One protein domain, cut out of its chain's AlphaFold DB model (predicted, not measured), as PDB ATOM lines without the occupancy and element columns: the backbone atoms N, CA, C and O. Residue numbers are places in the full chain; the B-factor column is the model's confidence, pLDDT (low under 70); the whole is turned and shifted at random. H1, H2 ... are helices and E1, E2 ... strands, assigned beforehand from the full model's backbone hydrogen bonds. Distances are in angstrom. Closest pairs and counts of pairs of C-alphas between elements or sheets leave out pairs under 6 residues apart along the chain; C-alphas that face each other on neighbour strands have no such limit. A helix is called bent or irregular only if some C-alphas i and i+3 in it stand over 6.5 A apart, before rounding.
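Overview. This is residues 9 to 117 of the 118 residues of an uncharacterized protein of Leptospira wolffii (UniProt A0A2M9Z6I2). The model is a flat, loose arrangement in which a two-stranded hairpin, E1 and E2, lies at one side and a pair of crossing helices, H3 and H4, at the other, with the short helix H1 between the hairpin and H3. The short strand E3 and the link after it lead to the small helix H2, far from the hairpin, and from there the long helix H3 runs back. The printed part has 109 residues with four named helices and three named strands, in the order H1, E1, E2, E3, H2, H3, H4. The sheet is E1 - E2, antiparallel, and the class is mixed, helices and strands. The radius of gyration of the C-alphas is 16.5 A, and the C-alphas span 47 by 46 by 23 A.

Along the chain. E1 is residues 26 to 32, 19.3 A long, and E2 is residues 38 to 44, 18.8 A long. H1 is residues 13 to 18, with C-alpha 13 at (51.864, -13.145, -11.750). E3 is residues 50 to 52, and H2 is residues 63 to 66. H3, residues 70 to 93, is the longest helix at 34.2 A and begins with C-alpha 70 at (44.975, 3.934, -10.095). It has a kink of 38 degrees near residue 77. H3 is neither bent nor irregular, but only just: C-alphas 74 and 77 are 6.4 A apart. H4, residues 100 to 116, is 24.5 A long and ends with C-alpha 116 at (49.473, -3.435, -20.869).

Arrangement. E1 and E2 form a hairpin over a tight link, antiparallel, with 152 degrees between their directions. N 29 and O 41 are 2.8 A apart, and N 39 and O 31 are 2.9 A apart, both within hydrogen-bond range. The closest C-alphas of H1 and E1, Leu 16 and Ile 27, are 7.7 A apart. H1 and H3 only just touch, with 3 pairs of C-alphas within 8 A; the closest are Phe 14 and Ser 84, 6.4 A. H3 touches H1 with residues 80 to 84 alone. They run the same way at a shallow tilt of 18 degrees. H3 touches H4 with residues 76 to 87 alone, the closest C-alphas being Ala 83 and Trp 106, 5.7 A. They run opposite ways at a steep tilt of 50 degrees. H2 and H3 meet only through their link, and E3 pairs with no named strand. H1 and H4 are apart. Every O i to N i+4 pair is within hydrogen-bond range in H4; in H3 it is 16 of 20, in H1 1 of 2, and H2 is too short for such a pair.

Size, cuts and confidence. The C-alphas of Gln 35 and Ser 99, the two farthest apart, are 47.7 A apart. The printed part has no cut, and no link is long. Its mean pLDDT is 91.1; residues 59 to 62, in the link from E3 to H2, are under 70.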
ATOM      1  N   HIS A   9      53.313  -5.349 -13.212       92.25
ATOM      2  CA  HIS A   9      53.407  -6.559 -14.020       92.25
ATOM      3  C   HIS A   9      52.508  -6.432 -15.251       92.25
ATOM      4  O   HIS A   9      51.290  -6.487 -15.131       92.25
ATOM      5  N   TYR A  10      53.101  -6.310 -16.441       92.69
ATOM      6  CA  TYR A  10      52.341  -6.345 -17.696       92.69
ATOM      7  C   TYR A  10      51.894  -7.767 -18.060       92.69
ATOM      8  O   TYR A  10      50.900  -7.945 -18.755       92.69
ATOM      9  N   ILE A  11      52.581  -8.790 -17.533       93.44
ATOM     10  CA  ILE A  11      52.064 -10.161 -17.484       93.44
ATOM     11  C   ILE A  11      51.748 -10.499 -16.024       93.44
ATOM     12  O   ILE A  11      52.677 -10.658 -15.221       93.44
ATOM     13  N   PRO A  12      50.466 -10.651 -15.656       94.19
ATOM     14  CA  PRO A  12      50.074 -10.899 -14.277       94.19
ATOM     15  C   PRO A  12      50.713 -12.156 -13.690       94.19
ATOM     16  O   PRO A  12      50.840 -13.203 -14.332       94.19
ATOM     17  N   ARG A  13      51.100 -12.076 -12.413       93.12
ATOM     18  CA  ARG A  13      51.864 -13.145 -11.750       93.12
ATOM     19  C   ARG A  13      51.113 -14.470 -11.684       93.12
ATOM     20  O   ARG A  13      51.757 -15.512 -11.760       93.12
ATOM     21  N   PHE A  14      49.784 -14.451 -11.540       94.50
ATOM     22  CA  PHE A  14      48.993 -15.688 -11.523       94.50
ATOM     23  C   PHE A  14      49.143 -16.458 -12.840       94.50
ATOM     24  O   PHE A  14      49.224 -17.684 -12.818       94.50
ATOM     25  N   TYR A  15      49.233 -15.731 -13.957       95.00
ATOM     26  CA  TYR A  15      49.415 -16.297 -15.284       95.00
ATOM     27  C   TYR A  15      50.854 -16.777 -15.471       95.00
ATOM     28  O   TYR A  15      51.066 -17.919 -15.844       95.00
ATOM     29  N   LEU A  16      51.862 -15.984 -15.086       93.31
ATOM     30  CA  LEU A  16      53.266 -16.431 -15.127       93.31
ATOM     31  C   LEU A  16      53.518 -17.701 -14.299       93.31
ATOM     32  O   LEU A  16      54.317 -18.549 -14.688       93.31
ATOM     33  N   ASN A  17      52.852 -17.842 -13.152       92.56
ATOM     34  CA  ASN A  17      53.056 -18.981 -12.261       92.56
ATOM     35  C   ASN A  17      52.633 -20.323 -12.881       92.56
ATOM     36  O   ASN A  17      53.183 -21.348 -12.477       92.56
ATOM     37  N   SER A  18      51.709 -20.359 -13.848       91.62
ATOM     38  CA  SER A  18      51.323 -21.624 -14.494       91.62
ATOM     39  C   SER A  18      52.392 -22.178 -15.430       91.62
ATOM     40  O   SER A  18      52.397 -23.374 -15.701       91.62
ATOM     41  N   PHE A  19      53.328 -21.339 -15.874       90.62
ATOM     42  CA  PHE A  19      54.487 -21.757 -16.660       90.62
ATOM     43  C   PHE A  19      55.654 -22.219 -15.784       90.62
ATOM     44  O   PHE A  19      56.685 -22.649 -16.303       90.62
ATOM     45  N   SER A  20      55.536 -22.096 -14.458       90.50
ATOM     46  CA  SER A  20      56.579 -22.571 -13.558       90.50
ATOM     47  C   SER A  20      56.563 -24.093 -13.480       90.50
ATOM     48  O   SER A  20      55.510 -24.709 -13.329       90.50
ATOM     49  N   SER A  21      57.740 -24.706 -13.590       74.69
ATOM     50  CA  SER A  21      57.892 -26.161 -13.568       74.69
ATOM     51  C   SER A  21      58.699 -26.624 -12.356       74.69
ATOM     52  O   SER A  21      59.736 -26.040 -12.020       74.69
ATOM     53  N   GLY A  22      58.265 -27.727 -11.746       72.00
ATOM     54  CA  GLY A  22      58.998 -28.417 -10.683       72.00
ATOM     55  C   GLY A  22      59.029 -27.680  -9.339       72.00
ATOM     56  O   GLY A  22      58.331 -26.693  -9.109       72.00
ATOM     57  N   SER A  23      59.867 -28.171  -8.426       75.06
ATOM     58  CA  SER A  23      59.984 -27.665  -7.048       75.06
ATOM     59  C   SER A  23      60.515 -26.229  -6.953       75.06
ATOM     60  O   SER A  23      60.273 -25.543  -5.963       75.06
ATOM     61  N   SER A  24      61.210 -25.753  -7.991       78.69
ATOM     62  CA  SER A  24      61.890 -24.454  -7.985       78.69
ATOM     63  C   SER A  24      60.955 -23.242  -8.090       78.69
ATOM     64  O   SER A  24      61.375 -22.135  -7.755       78.69
ATOM     65  N   LYS A  25      59.708 -23.422  -8.563       85.50
ATOM     66  CA  LYS A  25      58.752 -22.331  -8.868       85.50
ATOM     67  C   LYS A  25      59.354 -21.221  -9.753       85.50
ATOM     68  O   LYS A  25      58.976 -20.051  -9.645       85.50
ATOM     69  N   LYS A  26      60.314 -21.580 -10.614       92.50
ATOM     70  CA  LYS A  26      60.950 -20.685 -11.589       92.50
ATOM     71  C   LYS A  26      60.356 -20.882 -12.981       92.50
ATOM     72  O   LYS A  26      59.840 -21.952 -13.295       92.50
ATOM     73  N   ILE A  27      60.470 -19.842 -13.796       93.50
ATOM     74  CA  ILE A  27      60.140 -19.839 -15.220       93.50
ATOM     75  C   ILE A  27      61.392 -19.550 -16.038       93.50
ATOM     76  O   ILE A  27      62.275 -18.812 -15.594       93.50
ATOM     77  N   TRP A  28      61.458 -20.131 -17.230       92.62
ATOM     78  CA  TRP A  28      62.508 -19.833 -18.194       92.62
ATOM     79  C   TRP A  28      62.203 -18.513 -18.888       92.62
ATOM     80  O   TRP A  28      61.151 -18.352 -19.506       92.62
ATOM     81  N   ARG A  29      63.122 -17.562 -18.773       93.12
ATOM     82  CA  ARG A  29      63.074 -16.287 -19.473       93.12
ATOM     83  C   ARG A  29      64.082 -16.313 -20.611       93.12
ATOM     84  O   ARG A  29      65.224 -16.725 -20.435       93.12
ATOM     85  N   TYR A  30      63.635 -15.823 -21.758       93.44
ATOM     86  CA  TYR A  30      64.438 -15.651 -22.959       93.44
ATOM     87  C   TYR A  30      64.471 -14.161 -23.279       93.44
ATOM     88  O   TYR A  30      63.416 -13.530 -23.349       93.44
ATOM     89  N   TYR A  31      65.657 -13.581 -23.448       92.00
ATOM     90  CA  TYR A  31      65.787 -12.177 -23.840       92.00
ATOM     91  C   TYR A  31      67.017 -11.946 -24.713       92.00
ATOM     92  O   TYR A  31      68.004 -12.678 -24.645       92.00
ATOM     93  N   LYS A  32      66.945 -10.915 -25.558       95.44
ATOM     94  CA  LYS A  32      68.045 -10.505 -26.429       95.44
ATOM     95  C   LYS A  32      68.845  -9.399 -25.747       95.44
ATOM     96  O   LYS A  32      68.290  -8.400 -25.303       95.44
ATOM     97  N   THR A  33      70.152  -9.592 -25.646       93.81
ATOM     98  CA  THR A  33      71.093  -8.565 -25.174       93.81
ATOM     99  C   THR A  33      71.295  -7.480 -26.231       93.81
ATOM    100  O   THR A  33      70.987  -7.687 -27.406       93.81
ATOM    101  N   LEU A  34      71.881  -6.343 -25.843       92.94
ATOM    102  CA  LEU A  34      72.211  -5.258 -26.778       92.94
ATOM    103  C   LEU A  34      73.171  -5.708 -27.895       92.94
ATOM    104  O   LEU A  34      73.083  -5.219 -29.014       92.94
ATOM    105  N   GLN A  35      74.035  -6.692 -27.629       95.25
ATOM    106  CA  GLN A  35      74.950  -7.293 -28.612       95.25
ATOM    107  C   GLN A  35      74.283  -8.387 -29.463       95.25
ATOM    108  O   GLN A  35      74.950  -9.114 -30.193       95.25
ATOM    109  N   GLY A  36      72.968  -8.560 -29.337       94.88
ATOM    110  CA  GLY A  36      72.181  -9.478 -30.146       94.88
ATOM    111  C   GLY A  36      72.196 -10.942 -29.707       94.88
ATOM    112  O   GLY A  36      71.525 -11.754 -30.339       94.88
ATOM    113  N   LYS A  37      72.892 -11.288 -28.617       96.25
ATOM    114  CA  LYS A  37      72.900 -12.653 -28.067       96.25
ATOM    115  C   LYS A  37      71.589 -12.953 -27.349       96.25
ATOM    116  O   LYS A  37      71.125 -12.117 -26.572       96.25
ATOM    117  N   ILE A  38      71.045 -14.147 -27.572       96.56
ATOM    118  CA  ILE A  38      69.923 -14.682 -26.794       96.56
ATOM    119  C   ILE A  38      70.480 -15.238 -25.485       96.56
ATOM    120  O   ILE A  38      71.381 -16.076 -25.495       96.56
ATOM    121  N   VAL A  39      69.947 -14.759 -24.368       96.00
ATOM    122  CA  VAL A  39      70.241 -15.265 -23.028       96.00
ATOM    123  C   VAL A  39      69.017 -16.003 -22.508       96.00
ATOM    124  O   VAL A  39      67.882 -15.577 -22.734       96.00
ATOM    125  N   VAL A  40      69.275 -17.117 -21.823       95.50
ATOM    126  CA  VAL A  40      68.260 -17.980 -21.220       95.50
ATOM    127  C   VAL A  40      68.572 -18.132 -19.739       95.50
ATOM    128  O   VAL A  40      69.664 -18.577 -19.385       95.50
ATOM    129  N   ASP A  41      67.632 -17.767 -18.872       93.94
ATOM    130  CA  ASP A  41      67.796 -17.900 -17.426       93.94
ATOM    131  C   ASP A  41      66.508 -18.304 -16.696       93.94
ATOM    132  O   ASP A  41      65.389 -18.037 -17.130       93.94
ATOM    133  N   ALA A  42      66.671 -18.995 -15.565       93.81
ATOM    134  CA  ALA A  42      65.565 -19.409 -14.709       93.81
ATOM    135  C   ALA A  42      65.308 -18.347 -13.630       93.81
ATOM    136  O   ALA A  42      66.111 -18.169 -12.706       93.81
ATOM    137  N   VAL A  43      64.160 -17.677 -13.705       94.25
ATOM    138  CA  VAL A  43      63.797 -16.548 -12.836       94.25
ATOM    139  C   VAL A  43      62.479 -16.791 -12.106       94.25
ATOM    140  O   VAL A  43      61.647 -17.588 -12.529       94.25
ATOM    141  N   SER A  44      62.266 -16.101 -10.985       92.69
ATOM    142  CA  SER A  44      60.952 -16.106 -10.329       92.69
ATOM    143  C   SER A  44      59.944 -15.284 -11.142       92.69
ATOM    144  O   SER A  44      60.326 -14.302 -11.781       92.69
ATOM    145  N   SER A  45      58.646 -15.590 -11.042       91.69
ATOM    146  CA  SER A  45      57.589 -14.758 -11.649       91.69
ATOM    147  C   SER A  45      57.579 -13.318 -11.120       91.69
ATOM    148  O   SER A  45      57.156 -12.392 -11.805       91.69
ATOM    149  N   LYS A  46      58.101 -13.082  -9.907       90.88
ATOM    150  CA  LYS A  46      58.283 -11.730  -9.357       90.88
ATOM    151  C   LYS A  46      59.408 -10.964 -10.068       90.88
ATOM    152  O   LYS A  46      59.434  -9.738  -9.993       90.88
ATOM    153  N   SER A  47      60.330 -11.649 -10.740       91.56
ATOM    154  CA  SER A  47      61.542 -11.076 -11.346       91.56
ATOM    155  C   SER A  47      61.449 -10.863 -12.862       91.56
ATOM    156  O   SER A  47      62.437 -10.454 -13.464       91.56
ATOM    157  N   THR A  48      60.298 -11.109 -13.489       93.00
ATOM    158  CA  THR A  48      60.084 -10.906 -14.934       93.00
ATOM    159  C   THR A  48      58.633 -10.518 -15.229       93.00
ATOM    160  O   THR A  48      57.809 -10.543 -14.315       93.00
ATOM    161  N   GLY A  49      58.333 -10.142 -16.475       91.69
ATOM    162  CA  GLY A  49      56.983  -9.765 -16.913       91.69
ATOM    163  C   GLY A  49      56.476  -8.473 -16.276       91.69
ATOM    164  O   GLY A  49      55.280  -8.343 -16.025       91.69
ATOM    165  N   TYR A  50      57.385  -7.552 -15.948       93.62
ATOM    166  CA  TYR A  50      57.071  -6.270 -15.327       93.62
ATOM    167  C   TYR A  50      57.917  -5.145 -15.911       93.62
ATOM    168  O   TYR A  50      59.035  -5.373 -16.377       93.62
ATOM    169  N   GLN A  51      57.419  -3.922 -15.780       92.12
ATOM    170  CA  GLN A  51      58.170  -2.708 -16.054       92.12
ATOM    171  C   GLN A  51      57.855  -1.660 -14.987       92.12
ATOM    172  O   GLN A  51      56.794  -1.667 -14.359       92.12
ATOM    173  N   TYR A  52      58.820  -0.780 -14.734       90.69
ATOM    174  CA  TYR A  52      58.599   0.318 -13.809       90.69
ATOM    175  C   TYR A  52      57.696   1.372 -14.449       90.69
ATOM    176  O   TYR A  52      57.952   1.799 -15.572       90.69
ATOM    177  N   HIS A  53      56.663   1.793 -13.721       87.75
ATOM    178  CA  HIS A  53      55.749   2.870 -14.102       87.75
ATOM    179  C   HIS A  53      54.994   2.680 -15.429       87.75
ATOM    180  O   HIS A  53      54.549   3.670 -16.009       87.75
ATOM    181  N   ILE A  54      54.845   1.442 -15.923       87.00
ATOM    182  CA  ILE A  54      54.206   1.183 -17.231       87.00
ATOM    183  C   ILE A  54      52.738   1.633 -17.261       87.00
ATOM    184  O   ILE A  54      52.325   2.291 -18.202       87.00
ATOM    185  N   ASN A  55      52.002   1.387 -16.173       84.12
ATOM    186  CA  ASN A  55      50.599   1.789 -16.008       84.12
ATOM    187  C   ASN A  55      50.425   3.032 -15.121       84.12
ATOM    188  O   ASN A  55      49.321   3.300 -14.650       84.12
ATOM    189  N   SER A  56      51.509   3.755 -14.814       87.12
ATOM    190  CA  SER A  56      51.397   4.939 -13.964       87.12
ATOM    191  C   SER A  56      50.771   6.087 -14.752       87.12
ATOM    192  O   SER A  56      51.260   6.428 -15.830       87.12
ATOM    193  N   LEU A  57      49.733   6.722 -14.203       84.25
ATOM    194  CA  LEU A  57      49.201   7.962 -14.765       84.25
ATOM    195  C   LEU A  57      50.299   9.031 -14.746       84.25
ATOM    196  O   LEU A  57      50.923   9.275 -13.714       84.25
ATOM    197  N   LYS A  58      50.547   9.658 -15.897       74.69
ATOM    198  CA  LYS A  58      51.495  10.765 -16.046       74.69
ATOM    199  C   LYS A  58      50.717  11.974 -16.550       74.69
ATOM    200  O   LYS A  58      50.112  11.896 -17.611       74.69
ATOM    201  N   PHE A  59      50.741  13.068 -15.790       66.06
ATOM    202  CA  PHE A  59      50.217  14.376 -16.211       66.06
ATOM    203  C   PHE A  59      48.735  14.387 -16.617       66.06
ATOM    204  O   PHE A  59      48.368  14.963 -17.635       66.06
ATOM    205  N   THR A  60      47.869  13.757 -15.822       66.25
ATOM    206  CA  THR A  60      46.418  13.906 -15.996       66.25
ATOM    207  C   THR A  60      45.883  14.924 -14.993       66.25
ATOM    208  O   THR A  60      46.337  14.955 -13.850       66.25
ATOM    209  N   GLU A  61      44.874  15.709 -15.384       64.62
ATOM    210  CA  GLU A  61      44.158  16.649 -14.493       64.62
ATOM    211  C   GLU A  61      43.592  15.963 -13.235       64.62
ATOM    212  O   GLU A  61      43.272  16.607 -12.245       64.62
ATOM    213  N   ASN A  62      43.503  14.629 -13.254       67.62
ATOM    214  CA  ASN A  62      42.957  13.821 -12.177       67.62
ATOM    215  C   ASN A  62      44.013  13.030 -11.383       67.62
ATOM    216  O   ASN A  62      43.637  12.192 -10.559       67.62
ATOM    217  N   ILE A  63      45.317  13.247 -11.604       75.38
ATOM    218  CA  ILE A  63      46.356  12.498 -10.876       75.38
ATOM    219  C   ILE A  63      46.311  12.771  -9.368       75.38
ATOM    220  O   ILE A  63      46.486  11.843  -8.582       75.38
ATOM    221  N   GLU A  64      45.971  13.995  -8.958       75.94
ATOM    222  CA  GLU A  64      45.782  14.358  -7.546       75.94
ATOM    223  C   GLU A  64      44.595  13.621  -6.910       75.94
ATOM    224  O   GLU A  64      44.613  13.302  -5.723       75.94
ATOM    225  N   LYS A  65      43.573  13.298  -7.712       81.94
ATOM    226  CA  LYS A  65      42.362  12.606  -7.258       81.94
ATOM    227  C   LYS A  65      42.549  11.093  -7.146       81.94
ATOM    228  O   LYS A  65      41.997  10.473  -6.241       81.94
ATOM    229  N   TYR A  66      43.271  10.487  -8.086       80.75
ATOM    230  CA  TYR A  66      43.312   9.029  -8.238       80.75
ATOM    231  C   TYR A  66      44.667   8.400  -7.871       80.75
ATOM    232  O   TYR A  66      44.708   7.225  -7.484       80.75
ATOM    233  N   GLY A  67      45.751   9.178  -7.916       85.56
ATOM    234  CA  GLY A  67      47.126   8.713  -7.751       85.56
ATOM    235  C   GLY A  67      47.678   8.003  -8.998       85.56
ATOM    236  O   GLY A  67      46.915   7.616  -9.888       85.56
ATOM    237  N   PRO A  68      49.004   7.800  -9.083       84.88
ATOM    238  CA  PRO A  68      49.647   7.227 -10.268       84.88
ATOM    239  C   PRO A  68      49.253   5.766 -10.523       84.88
ATOM    240  O   PRO A  68      49.104   5.383 -11.678       84.88
ATOM    241  N   ASP A  69      49.024   4.963  -9.480       87.88
ATOM    242  CA  ASP A  69      48.769   3.514  -9.599       87.88
ATOM    243  C   ASP A  69      47.277   3.157  -9.723       87.88
ATOM    244  O   ASP A  69      46.884   1.999  -9.570       87.88
ATOM    245  N   TYR A  70      46.417   4.147  -9.978       89.12
ATOM    246  CA  TYR A  70      44.975   3.934 -10.095       89.12
ATOM    247  C   TYR A  70      44.587   2.855 -11.120       89.12
ATOM    248  O   TYR A  70      43.784   1.992 -10.757       89.12
ATOM    249  N   PRO A  71      45.146   2.826 -12.350       89.69
ATOM    250  CA  PRO A  71      44.795   1.790 -13.322       89.69
ATOM    251  C   PRO A  71      45.119   0.381 -12.813       89.69
ATOM    252  O   PRO A  71      44.319  -0.538 -12.978       89.69
ATOM    253  N   GLU A  72      46.256   0.221 -12.134       90.00
ATOM    254  CA  GLU A  72      46.669  -1.063 -11.573       90.00
ATOM    255  C   GLU A  72      45.695  -1.526 -10.483       90.00
ATOM    256  O   GLU A  72      45.161  -2.632 -10.555       90.00
ATOM    257  N   ARG A  73      45.407  -0.658  -9.505       89.25
ATOM    258  CA  ARG A  73      44.582  -1.000  -8.338       89.25
ATOM    259  C   ARG A  73      43.104  -1.169  -8.679       89.25
ATOM    260  O   ARG A  73      42.448  -2.084  -8.190       89.25
ATOM    261  N   GLU A  74      42.553  -0.262  -9.479       91.19
ATOM    262  CA  GLU A  74      41.101  -0.164  -9.645       91.19
ATOM    263  C   GLU A  74      40.566  -0.875 -10.880       91.19
ATOM    264  O   GLU A  74      39.368  -1.171 -10.913       91.19
ATOM    265  N   VAL A  75      41.422  -1.159 -11.864       92.88
ATOM    266  CA  VAL A  75      41.025  -1.776 -13.134       92.88
ATOM    267  C   VAL A  75      41.701  -3.132 -13.290       92.88
ATOM    268  O   VAL A  75      41.032  -4.167 -13.259       92.88
ATOM    269  N   PHE A  76      43.027  -3.145 -13.411       93.94
ATOM    270  CA  PHE A  76      43.774  -4.346 -13.772       93.94
ATOM    271  C   PHE A  76      43.749  -5.418 -12.688       93.94
ATOM    272  O   PHE A  76      43.517  -6.580 -13.010       93.94
ATOM    273  N   GLN A  77      43.863  -5.042 -11.413       93.88
ATOM    274  CA  GLN A  77      43.752  -5.988 -10.307       93.88
ATOM    275  C   GLN A  77      42.402  -6.722 -10.315       93.88
ATOM    276  O   GLN A  77      42.370  -7.941 -10.173       93.88
ATOM    277  N   LYS A  78      41.290  -6.012 -10.556       95.94
ATOM    278  CA  LYS A  78      39.952  -6.628 -10.607       95.94
ATOM    279  C   LYS A  78      39.839  -7.603 -11.778       95.94
ATOM    280  O   LYS A  78      39.353  -8.718 -11.597       95.94
ATOM    281  N   ILE A  79      40.316  -7.207 -12.962       97.44
ATOM    282  CA  ILE A  79      40.356  -8.083 -14.142       97.44
ATOM    283  C   ILE A  79      41.168  -9.347 -13.831       97.44
ATOM    284  O   ILE A  79      40.697 -10.456 -14.084       97.44
ATOM    285  N   ASP A  80      42.347  -9.188 -13.235       97.00
ATOM    286  CA  ASP A  80      43.261 -10.287 -12.927       97.00
ATOM    287  C   ASP A  80      42.689 -11.229 -11.855       97.00
ATOM    288  O   ASP A  80      42.822 -12.451 -11.974       97.00
ATOM    289  N   ASP A  81      41.997 -10.699 -10.845       97.12
ATOM    290  CA  ASP A  81      41.358 -11.485  -9.787       97.12
ATOM    291  C   ASP A  81      40.275 -12.417 -10.352       97.12
ATOM    292  O   ASP A  81      40.265 -13.620 -10.045       97.12
ATOM    293  N   TYR A  82      39.400 -11.902 -11.223       97.88
ATOM    294  CA  TYR A  82      38.383 -12.712 -11.901       97.88
ATOM    295  C   TYR A  82      39.009 -13.692 -12.898       97.88
ATOM    296  O   TYR A  82      38.681 -14.884 -12.896       97.88
ATOM    297  N   ALA A  83      39.968 -13.232 -13.703       98.06
ATOM    298  CA  ALA A  83      40.661 -14.065 -14.677       98.06
ATOM    299  C   ALA A  83      41.415 -15.225 -14.019       98.06
ATOM    300  O   ALA A  83      41.424 -16.333 -14.555       98.06
ATOM    301  N   SER A  84      41.984 -15.020 -12.827       97.88
ATOM    302  CA  SER A  84      42.676 -16.079 -12.091       97.88
ATOM    303  C   SER A  84      41.754 -17.258 -11.770       97.88
ATOM    304  O   SER A  84      42.183 -18.413 -11.809       97.88
ATOM    305  N   GLN A  85      40.484 -16.985 -11.459       97.50
ATOM    306  CA  GLN A  85      39.483 -18.003 -11.142       97.50
ATOM    307  C   GLN A  85      39.094 -18.783 -12.397       97.50
ATOM    308  O   GLN A  85      39.097 -20.016 -12.382       97.50
ATOM    309  N   VAL A  86      38.837 -18.064 -13.492       98.19
ATOM    310  CA  VAL A  86      38.511 -18.654 -14.797       98.19
ATOM    311  C   VAL A  86      39.663 -19.507 -15.316       98.19
ATOM    312  O   VAL A  86      39.453 -20.637 -15.752       98.19
ATOM    313  N   TYR A  87      40.896 -19.021 -15.199       97.69
ATOM    314  CA  TYR A  87      42.077 -19.734 -15.666       97.69
ATOM    315  C   TYR A  87      42.287 -21.060 -14.929       97.69
ATOM    316  O   TYR A  87      42.600 -22.070 -15.555       97.69
ATOM    317  N   ARG A  88      42.028 -21.108 -13.613       96.31
ATOM    318  CA  ARG A  88      42.066 -22.369 -12.850       96.31
ATOM    319  C   ARG A  88      41.050 -23.391 -13.367       96.31
ATOM    320  O   ARG A  88      41.380 -24.572 -13.443       96.31
ATOM    321  N   LYS A  89      39.840 -22.956 -13.738       97.25
ATOM    322  CA  LYS A  89      38.835 -23.838 -14.356       97.25
ATOM    323  C   LYS A  89      39.295 -24.317 -15.730       97.25
ATOM    324  O   LYS A  89      39.287 -25.520 -15.979       97.25
ATOM    325  N   LEU A  90      39.796 -23.398 -16.557       96.56
ATOM    326  CA  LEU A  90      40.311 -23.698 -17.890       96.56
ATOM    327  C   LEU A  90      41.439 -24.741 -17.851       96.56
ATOM    328  O   LEU A  90      41.423 -25.676 -18.645       96.56
ATOM    329  N   LEU A  91      42.377 -24.634 -16.903       94.75
ATOM    330  CA  LEU A  91      43.460 -25.611 -16.731       94.75
ATOM    331  C   LEU A  91      42.962 -26.996 -16.290       94.75
ATOM    332  O   LEU A  91      43.564 -28.001 -16.655       94.75
ATOM    333  N   LYS A  92      41.884 -27.063 -15.501       95.50
ATOM    334  CA  LYS A  92      41.351 -28.325 -14.968       95.50
ATOM    335  C   LYS A  92      40.430 -29.048 -15.953       95.50
ATOM    336  O   LYS A  92      40.443 -30.272 -15.998       95.50
ATOM    337  N   GLY A  93      39.594 -28.308 -16.680       94.69
ATOM    338  CA  GLY A  93      38.494 -28.870 -17.470       94.69
ATOM    339  C   GLY A  93      38.403 -28.361 -18.906       94.69
ATOM    340  O   GLY A  93      37.441 -28.681 -19.597       94.69
ATOM    341  N   GLY A  94      39.364 -27.557 -19.363       94.94
ATOM    342  CA  GLY A  94      39.351 -26.986 -20.706       94.94
ATOM    343  C   GLY A  94      38.184 -26.023 -20.941       94.94
ATOM    344  O   GLY A  94      37.483 -25.605 -20.018       94.94
ATOM    345  N   LYS A  95      37.976 -25.641 -22.205       94.06
ATOM    346  CA  LYS A  95      36.961 -24.648 -22.601       94.06
ATOM    347  C   LYS A  95      35.533 -25.068 -22.240       94.06
ATOM    348  O   LYS A  95      34.737 -24.214 -21.871       94.06
ATOM    349  N   SER A  96      35.209 -26.358 -22.331       96.12
ATOM    350  CA  SER A  96      33.868 -26.891 -22.036       96.12
ATOM    351  C   SER A  96      33.456 -26.724 -20.571       96.12
ATOM    352  O   SER A  96      32.272 -26.804 -20.265       96.12
ATOM    353  N   SER A  97      34.411 -26.463 -19.674       96.19
ATOM    354  CA  SER A  97      34.147 -26.187 -18.258       96.19
ATOM    355  C   SER A  97      33.756 -24.736 -17.955       96.19
ATOM    356  O   SER A  97      33.426 -24.430 -16.808       96.19
ATOM    357  N   LEU A  98      33.818 -23.843 -18.949       97.81
ATOM    358  CA  LEU A  98      33.543 -22.418 -18.783       97.81
ATOM    359  C   LEU A  98      32.118 -22.068 -19.218       97.81
ATOM    360  O   LEU A  98      31.658 -22.469 -20.287       97.81
ATOM    361  N   SER A  99      31.453 -21.241 -18.422       98.00
ATOM    362  CA  SER A  99      30.227 -20.547 -18.821       98.00
ATOM    363  C   SER A  99      30.513 -19.413 -19.815       98.00
ATOM    364  O   SER A  99      31.639 -18.920 -19.924       98.00
ATOM    365  N   THR A 100      29.476 -18.918 -20.495       97.69
ATOM    366  CA  THR A 100      29.580 -17.757 -21.400       97.69
ATOM    367  C   THR A 100      30.169 -16.524 -20.708       97.69
ATOM    368  O   THR A 100      31.006 -15.829 -21.284       97.69
ATOM    369  N   ASN A 101      29.790 -16.271 -19.450       98.12
ATOM    370  CA  ASN A 101      30.320 -15.145 -18.681       98.12
ATOM    371  C   ASN A 101      31.819 -15.304 -18.376       98.12
ATOM    372  O   ASN A 101      32.583 -14.342 -18.430       98.12
ATOM    373  N   GLU A 102      32.265 -16.528 -18.098       98.31
ATOM    374  CA  GLU A 102      33.679 -16.819 -17.845       98.31
ATOM    375  C   GLU A 102      34.515 -16.733 -19.119       98.31
ATOM    376  O   GLU A 102      35.633 -16.228 -19.078       98.31
ATOM    377  N   ILE A 103      33.960 -17.140 -20.263       98.00
ATOM    378  CA  ILE A 103      34.586 -16.916 -21.571       98.00
ATOM    379  C   ILE A 103      34.769 -15.415 -21.812       98.00
ATOM    380  O   ILE A 103      35.866 -14.991 -22.166       98.00
ATOM    381  N   SER A 104      33.734 -14.604 -21.571       98.12
ATOM    382  CA  SER A 104      33.827 -13.142 -21.689       98.12
ATOM    383  C   SER A 104      34.890 -12.564 -20.748       98.12
ATOM    384  O   SER A 104      35.748 -11.793 -21.172       98.12
ATOM    385  N   THR A 105      34.913 -13.019 -19.493       98.12
ATOM    386  CA  THR A 105      35.917 -12.622 -18.494       98.12
ATOM    387  C   THR A 105      37.340 -12.944 -18.960       98.12
ATOM    388  O   THR A 105      38.238 -12.110 -18.848       98.12
ATOM    389  N   TRP A 106      37.554 -14.135 -19.528       97.81
ATOM    390  CA  TRP A 106      38.846 -14.521 -20.088       97.81
ATOM    391  C   TRP A 106      39.230 -13.661 -21.294       97.81
ATOM    392  O   TRP A 106      40.376 -13.233 -21.403       97.81
ATOM    393  N   SER A 107      38.273 -13.342 -22.166       97.56
ATOM    394  CA  SER A 107      38.495 -12.430 -23.289       97.56
ATOM    395  C   SER A 107      38.910 -11.037 -22.816       97.56
ATOM    396  O   SER A 107      39.886 -10.503 -23.338       97.56
ATOM    397  N   VAL A 108      38.237 -10.459 -21.814       98.00
ATOM    398  CA  VAL A 108      38.615  -9.156 -21.231       98.00
ATOM    399  C   VAL A 108      40.040  -9.198 -20.683       98.00
ATOM    400  O   VAL A 108      40.823  -8.284 -20.931       98.00
ATOM    401  N   PHE A 109      40.412 -10.283 -20.003       97.62
ATOM    402  CA  PHE A 109      41.781 -10.479 -19.539       97.62
ATOM    403  C   PHE A 109      42.800 -10.500 -20.684       97.62
ATOM    404  O   PHE A 109      43.791  -9.775 -20.618       97.62
ATOM    405  N   LEU A 110      42.549 -11.264 -21.752       95.94
ATOM    406  CA  LEU A 110      43.449 -11.320 -22.909       95.94
ATOM    407  C   LEU A 110      43.630  -9.944 -23.564       95.94
ATOM    408  O   LEU A 110      44.761  -9.561 -23.851       95.94
ATOM    409  N   HIS A 111      42.549  -9.175 -23.730       96.19
ATOM    410  CA  HIS A 111      42.637  -7.801 -24.236       96.19
ATOM    411  C   HIS A 111      43.435  -6.913 -23.284       96.19
ATOM    412  O   HIS A 111      44.302  -6.165 -23.717       96.19
ATOM    413  N   SER A 112      43.221  -7.046 -21.975       95.06
ATOM    414  CA  SER A 112      43.954  -6.246 -20.999       95.06
ATOM    415  C   SER A 112      45.462  -6.520 -20.988       95.06
ATOM    416  O   SER A 112      46.212  -5.629 -20.610       95.06
ATOM    417  N   ILE A 113      45.927  -7.712 -21.391       93.31
ATOM    418  CA  ILE A 113      47.365  -7.973 -21.576       93.31
ATOM    419  C   ILE A 113      47.895  -7.185 -22.777       93.31
ATOM    420  O   ILE A 113      48.994  -6.644 -22.694       93.31
ATOM    421  N   LEU A 114      47.130  -7.106 -23.871       91.31
ATOM    422  CA  LEU A 114      47.523  -6.347 -25.062       91.31
ATOM    423  C   LEU A 114      47.668  -4.857 -24.741       91.31
ATOM    424  O   LEU A 114      48.680  -4.265 -25.092       91.31
ATOM    425  N   GLU A 115      46.716  -4.289 -23.998       90.12
ATOM    426  CA  GLU A 115      46.757  -2.881 -23.564       90.12
ATOM    427  C   GLU A 115      47.922  -2.574 -22.608       90.12
ATOM    428  O   GLU A 115      48.404  -1.445 -22.543       90.12
ATOM    429  N   ARG A 116      48.373  -3.571 -21.837       88.50
ATOM    430  CA  ARG A 116      49.473  -3.435 -20.869       88.50
ATOM    431  C   ARG A 116      50.845  -3.760 -21.465       88.50
ATOM    432  O   ARG A 116      51.847  -3.539 -20.785       88.50
ATOM    433  N   SER A 117      50.912  -4.348 -22.661       81.44
ATOM    434  CA  SER A 117      52.177  -4.809 -23.238       81.44
ATOM    435  C   SER A 117      53.012  -3.618 -23.727       81.44
ATOM    436  O   SER A 117      52.490  -2.808 -24.492       81.44
TER     437      SER A 117